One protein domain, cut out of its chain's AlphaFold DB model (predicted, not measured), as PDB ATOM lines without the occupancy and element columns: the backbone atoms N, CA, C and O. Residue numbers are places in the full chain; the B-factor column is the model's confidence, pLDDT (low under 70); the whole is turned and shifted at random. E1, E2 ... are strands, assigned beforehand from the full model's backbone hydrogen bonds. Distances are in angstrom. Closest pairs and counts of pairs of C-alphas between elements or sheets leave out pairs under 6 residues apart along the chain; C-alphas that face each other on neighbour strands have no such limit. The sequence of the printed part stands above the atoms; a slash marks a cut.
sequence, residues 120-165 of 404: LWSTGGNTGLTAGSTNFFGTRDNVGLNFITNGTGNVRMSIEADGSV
ATOM      1  N   LEU A 120     232.163 201.780 155.857       61.41
ATOM      2  CA  LEU A 120     231.462 200.567 155.422       61.41
ATOM      3  C   LEU A 120     231.795 199.396 156.352       61.41
ATOM      4  O   LEU A 120     232.919 199.262 156.829       61.41
ATOM      5  N   TRP A 121     230.807 198.537 156.612       59.94
ATOM      6  CA  TRP A 121     231.038 197.285 157.331       59.94
ATOM      7  C   TRP A 121     231.619 196.244 156.376       59.94
ATOM      8  O   TRP A 121     231.030 195.964 155.329       59.94
ATOM      9  N   SER A 122     232.751 195.647 156.744       63.75
ATOM     10  CA  SER A 122     233.295 194.470 156.070       63.75
ATOM     11  C   SER A 122     233.356 193.293 157.048       63.75
ATOM     12  O   SER A 122     233.578 193.471 158.245       63.75
ATOM     13  N   THR A 123     233.200 192.061 156.555       60.03
ATOM     14  CA  THR A 123     233.415 190.846 157.368       60.03
ATOM     15  C   THR A 123     234.878 190.683 157.792       60.03
ATOM     16  O   THR A 123     235.177 189.961 158.741       60.03
ATOM     17  N   GLY A 124     235.793 191.370 157.100       63.12
ATOM     18  CA  GLY A 124     237.194 191.505 157.475       63.12
ATOM     19  C   GLY A 124     237.442 192.549 158.566       63.12
ATOM     20  O   GLY A 124     238.547 192.598 159.085       63.12
ATOM     21  N   GLY A 125     236.446 193.348 158.941       62.62
ATOM     22  CA  GLY A 125     236.579 194.431 159.907       62.62
ATOM     23  C   GLY A 125     237.494 195.584 159.474       62.62
ATOM     24  O   GLY A 125     238.159 195.530 158.440       62.62
ATOM     25  N   ASN A 126     237.511 196.639 160.286       62.75
ATOM     26  CA  ASN A 126     238.264 197.876 160.057       62.75
ATOM     27  C   ASN A 126     239.471 197.950 161.019       62.75
ATOM     28  O   ASN A 126     239.364 197.511 162.167       62.75
ATOM     29  N   THR A 127     240.610 198.486 160.561       62.22
ATOM     30  CA  THR A 127     241.847 198.685 161.358       62.22
ATOM     31  C   THR A 127     242.302 200.144 161.325       62.22
ATOM     32  O   THR A 127     242.082 200.823 160.322       62.22
ATOM     33  N   GLY A 128     243.005 200.606 162.360       60.66
ATOM     34  CA  GLY A 128     243.558 201.966 162.438       60.66
ATOM     35  C   GLY A 128     242.574 203.009 162.974       60.66
ATOM     36  O   GLY A 128     242.689 204.196 162.658       60.66
ATOM     37  N   LEU A 129     241.590 202.587 163.769       60.72
ATOM     38  CA  LEU A 129     240.600 203.482 164.360       60.72
ATOM     39  C   LEU A 129     241.184 204.158 165.606       60.72
ATOM     40  O   LEU A 129     241.583 203.506 166.567       60.72
ATOM     41  N   THR A 130     241.220 205.493 165.607       57.78
ATOM     42  CA  THR A 130     241.580 206.251 166.813       57.78
ATOM     43  C   THR A 130     240.384 206.268 167.760       57.78
ATOM     44  O   THR A 130     239.263 206.578 167.346       57.78
ATOM     45  N   ALA A 131     240.612 205.929 169.030       53.41
ATOM     46  CA  ALA A 131     239.569 205.923 170.048       53.41
ATOM     47  C   ALA A 131     238.844 207.284 170.097       53.41
ATOM     48  O   ALA A 131     239.471 208.318 170.317       53.41
ATOM     49  N   GLY A 132     237.522 207.278 169.899       54.00
ATOM     50  CA  GLY A 132     236.667 208.440 170.156       54.00
ATOM     51  C   GLY A 132     236.137 209.211 168.944       54.00
ATOM     52  O   GLY A 132     235.318 210.100 169.160       54.00
ATOM     53  N   SER A 133     236.510 208.891 167.696       51.94
ATOM     54  CA  SER A 133     235.936 209.596 166.531       51.94
ATOM     55  C   SER A 133     234.834 208.824 165.801       51.94
ATOM     56  O   SER A 133     233.870 209.450 165.381       51.94
ATOM     57  N   THR A 134     234.915 207.493 165.685       54.34
ATOM     58  CA  THR A 134     233.903 206.656 165.005       54.34
ATOM     59  C   THR A 134     234.188 205.167 165.255       54.34
ATOM     60  O   THR A 134     235.083 204.608 164.620       54.34
ATOM     61  N   ASN A 135     233.452 204.493 166.145       54.53
ATOM     62  CA  ASN A 135     233.592 203.038 166.286       54.53
ATOM     63  C   ASN A 135     232.529 202.375 165.410       54.53
ATOM     64  O   ASN A 135     231.331 202.511 165.644       54.53
ATOM     65  N   PHE A 136     232.987 201.712 164.355       62.09
ATOM     66  CA  PHE A 136     232.141 201.015 163.394       62.09
ATOM     67  C   PHE A 136     231.863 199.597 163.871       62.09
ATOM     68  O   PHE A 136     232.685 199.010 164.572       62.09
ATOM     69  N   PHE A 137     230.746 199.011 163.439       66.50
ATOM     70  CA  PHE A 137     230.551 197.569 163.565       66.50
ATOM     71  C   PHE A 137     231.771 196.840 162.966       66.50
ATOM     72  O   PHE A 137     232.137 197.110 161.829       66.50
ATOM     73  N   GLY A 138     232.425 195.959 163.736       65.56
ATOM     74  CA  GLY A 138     233.552 195.131 163.278       65.56
ATOM     75  C   GLY A 138     234.940 195.795 163.253       65.56
ATOM     76  O   GLY A 138     235.557 195.848 162.199       65.56
ATOM     77  N   THR A 139     235.485 196.247 164.387       69.81
ATOM     78  CA  THR A 139     236.921 196.600 164.487       69.81
ATOM     79  C   THR A 139     237.798 195.359 164.711       69.81
ATOM     80  O   THR A 139     237.359 194.402 165.351       69.81
ATOM     81  N   ARG A 140     239.030 195.363 164.184       73.50
ATOM     82  CA  ARG A 140     240.084 194.375 164.501       73.50
ATOM     83  C   ARG A 140     241.123 194.896 165.498       73.50
ATOM     84  O   ARG A 140     241.987 194.130 165.921       73.50
ATOM     85  N   ASP A 141     241.066 196.178 165.842       73.69
ATOM     86  CA  ASP A 141     241.996 196.792 166.785       73.69
ATOM     87  C   ASP A 141     241.680 196.348 168.226       73.69
ATOM     88  O   ASP A 141     240.538 196.017 168.545       73.69
ATOM     89  N   ASN A 142     242.676 196.377 169.121       79.19
ATOM     90  CA  ASN A 142     242.511 196.066 170.551       79.19
ATOM     91  C   ASN A 142     241.827 197.223 171.312       79.19
ATOM     92  O   ASN A 142     242.388 197.799 172.245       79.19
ATOM     93  N   VAL A 143     240.645 197.618 170.848       76.88
ATOM     94  CA  VAL A 143     239.832 198.727 171.361       76.88
ATOM     95  C   VAL A 143     238.367 198.300 171.417       76.88
ATOM     96  O   VAL A 143     237.932 197.450 170.642       76.88
ATOM     97  N   GLY A 144     237.592 198.904 172.318       79.19
ATOM     98  CA  GLY A 144     236.173 198.586 172.443       79.19
ATOM     99  C   GLY A 144     235.325 199.040 171.245       79.19
ATOM    100  O   GLY A 144     235.583 200.072 170.620       79.19
ATOM    101  N   LEU A 145     234.265 198.295 170.931       83.81
ATOM    102  CA  LEU A 145     233.216 198.690 169.989       83.81
ATOM    103  C   LEU A 145     232.221 199.622 170.688       83.81
ATOM    104  O   LEU A 145     231.504 199.175 171.577       83.81
ATOM    105  N   ASN A 146     232.125 200.883 170.256       80.75
ATOM    106  CA  ASN A 146     231.212 201.862 170.853       80.75
ATOM    107  C   ASN A 146     229.936 202.015 170.028       80.75
ATOM    108  O   ASN A 146     229.978 202.325 168.840       80.75
ATOM    109  N   PHE A 147     228.797 201.907 170.698       81.44
ATOM    110  CA  PHE A 147     227.491 202.277 170.182       81.44
ATOM    111  C   PHE A 147     227.202 203.723 170.575       81.44
ATOM    112  O   PHE A 147     226.980 204.048 171.746       81.44
ATOM    113  N   ILE A 148     227.223 204.595 169.573       78.06
ATOM    114  CA  ILE A 148     226.962 206.026 169.701       78.06
ATOM    115  C   ILE A 148     225.665 206.326 168.951       78.06
ATOM    116  O   ILE A 148     225.491 205.910 167.807       78.06
ATOM    117  N   THR A 149     224.747 207.051 169.584       76.31
ATOM    118  CA  THR A 149     223.482 207.474 168.967       76.31
ATOM    119  C   THR A 149     223.383 208.996 168.924       76.31
ATOM    120  O   THR A 149     224.022 209.698 169.709       76.31
ATOM    121  N   ASN A 150     222.573 209.516 167.995       70.56
ATOM    122  CA  ASN A 150     222.252 210.944 167.853       70.56
ATOM    123  C   ASN A 150     223.444 211.869 167.546       70.56
ATOM    124  O   ASN A 150     223.374 213.061 167.829       70.56
ATOM    125  N   GLY A 151     224.545 211.343 166.997       63.03
ATOM    126  CA  GLY A 151     225.706 212.140 166.569       63.03
ATOM    127  C   GLY A 151     226.452 212.871 167.693       63.03
ATOM    128  O   GLY A 151     227.446 213.542 167.438       63.03
ATOM    129  N   THR A 152     226.007 212.743 168.942       61.94
ATOM    130  CA  THR A 152     226.738 213.216 170.116       61.94
ATOM    131  C   THR A 152     227.878 212.243 170.364       61.94
ATOM    132  O   THR A 152     227.602 211.052 170.413       61.94
ATOM    133  N   GLY A 153     229.118 212.686 170.587       67.56
ATOM    134  CA  GLY A 153     230.263 211.809 170.915       67.56
ATOM    135  C   GLY A 153     230.122 210.985 172.213       67.56
ATOM    136  O   GLY A 153     231.091 210.412 172.698       67.56
ATOM    137  N   ASN A 154     228.920 210.923 172.787       77.94
ATOM    138  CA  ASN A 154     228.582 210.175 173.982       77.94
ATOM    139  C   ASN A 154     228.340 208.702 173.637       77.94
ATOM    140  O   ASN A 154     227.349 208.348 172.991       77.94
ATOM    141  N   VAL A 155     229.221 207.840 174.133       82.44
ATOM    142  CA  VAL A 155     229.063 206.384 174.070       82.44
ATOM    143  C   VAL A 155     227.883 205.964 174.951       82.44
ATOM    144  O   VAL A 155     227.799 206.342 176.119       82.44
ATOM    145  N   ARG A 156     226.939 205.197 174.394       85.81
ATOM    146  CA  ARG A 156     225.781 204.660 175.135       85.81
ATOM    147  C   ARG A 156     226.046 203.250 175.646       85.81
ATOM    148  O   ARG A 156     225.676 202.935 176.775       85.81
ATOM    149  N   MET A 157     226.724 202.446 174.836       90.31
ATOM    150  CA  MET A 157     227.159 201.092 175.160       90.31
ATOM    151  C   MET A 157     228.526 200.845 174.521       90.31
ATOM    152  O   MET A 157     228.755 201.298 173.400       90.31
ATOM    153  N   SER A 158     229.413 200.129 175.205       88.62
ATOM    154  CA  SER A 158     230.651 199.605 174.630       88.62
ATOM    155  C   SER A 158     230.750 198.094 174.824       88.62
ATOM    156  O   SER A 158     230.224 197.545 175.795       88.62
ATOM    157  N   ILE A 159     231.398 197.422 173.876       90.06
ATOM    158  CA  ILE A 159     231.905 196.055 174.034       90.06
ATOM    159  C   ILE A 159     233.421 196.171 174.053       90.06
ATOM    160  O   ILE A 159     234.012 196.508 173.031       90.06
ATOM    161  N   GLU A 160     234.037 195.966 175.205       88.12
ATOM    162  CA  GLU A 160     235.476 196.126 175.397       88.12
ATOM    163  C   GLU A 160     236.265 194.977 174.754       88.12
ATOM    164  O   GLU A 160     235.710 193.947 174.364       88.12
ATOM    165  N   ALA A 161     237.585 195.140 174.648       83.94
ATOM    166  CA  ALA A 161     238.457 194.142 174.026       83.94
ATOM    167  C   ALA A 161     238.469 192.782 174.755       83.94
ATOM    168  O   ALA A 161     238.764 191.756 174.143       83.94
ATOM    169  N   ASP A 162     238.118 192.758 176.043       86.38
ATOM    170  CA  ASP A 162     237.942 191.537 176.841       86.38
ATOM    171  C   ASP A 162     236.541 190.907 176.692       86.38
ATOM    172  O   ASP A 162     236.231 189.909 177.341       86.38
ATOM    173  N   GLY A 163     235.685 191.480 175.840       85.81
ATOM    174  CA  GLY A 163     234.303 191.058 175.624       85.81
ATOM    175  C   GLY A 163     233.320 191.570 176.677       85.81
ATOM    176  O   GLY A 163     232.125 191.282 176.572       85.81
ATOM    177  N   SER A 164     233.777 192.329 177.679       90.81
ATOM    178  CA  SER A 164     232.878 192.932 178.659       90.81
ATOM    179  C   SER A 164     231.977 193.968 177.996       90.81
ATOM    180  O   SER A 164     232.382 194.731 177.120       90.81
ATOM    181  N   VAL A 165     230.713 193.982 178.410       93.62
ATOM    182  CA  VAL A 165     229.724 194.935 177.911       93.62
ATOM    183  C   VAL A 165     229.494 195.991 178.976       93.62
ATOM    184  O   VAL A 165     229.109 195.670 180.102       93.62
TER     185      VAL A 165
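What this domain is: This is residues 120 to 165 of the 404 residues of an uncharacterized protein of 'Candidatus Kapabacteria' thiocyanatum (UniProt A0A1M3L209). Little regular structure is present: a small two-stranded hairpin, E1 and E2, with a long looping stretch, residues 120 to 144, winding back beside E1, and a short tail after E2 that folds back. The 46 printed residues hold two named strands, E1 then E2, in one antiparallel sheet, and no named helix. The class is all strand, with 9 residues in named elements. The whole is compact, with a radius of gyration of the C-alphas of 10.2 A and spans of 27 by 24 by 17 A.

How they stand to each other: E1, residues 145 to 148, and E2, residues 155 to 159, form a hairpin, antiparallel at 161 degrees between their directions. C-alphas 146 and 158 face each other at 4.4 A. N 145 and O 159, 2.8 A apart, and N 156 and O 147, 2.9 A apart, are within hydrogen-bond range.

Where its parts are: E1 begins at C-alpha 145 (233.216, 198.690, 169.989) and is 9.6 A long from first to last C-alpha. E2 is 10.7 A long and ends at C-alpha 159 (231.905, 196.055, 174.034).

The domain as a whole: The C-alphas farthest apart, of Gly 124 and Thr 152, are 27.2 A apart. The printed part has no cut. The link from E1 to E2 is short, with 6 residues. Mean pLDDT of the printed part is 71.7; residues 120 to 139 and 151 to 153 are under 70.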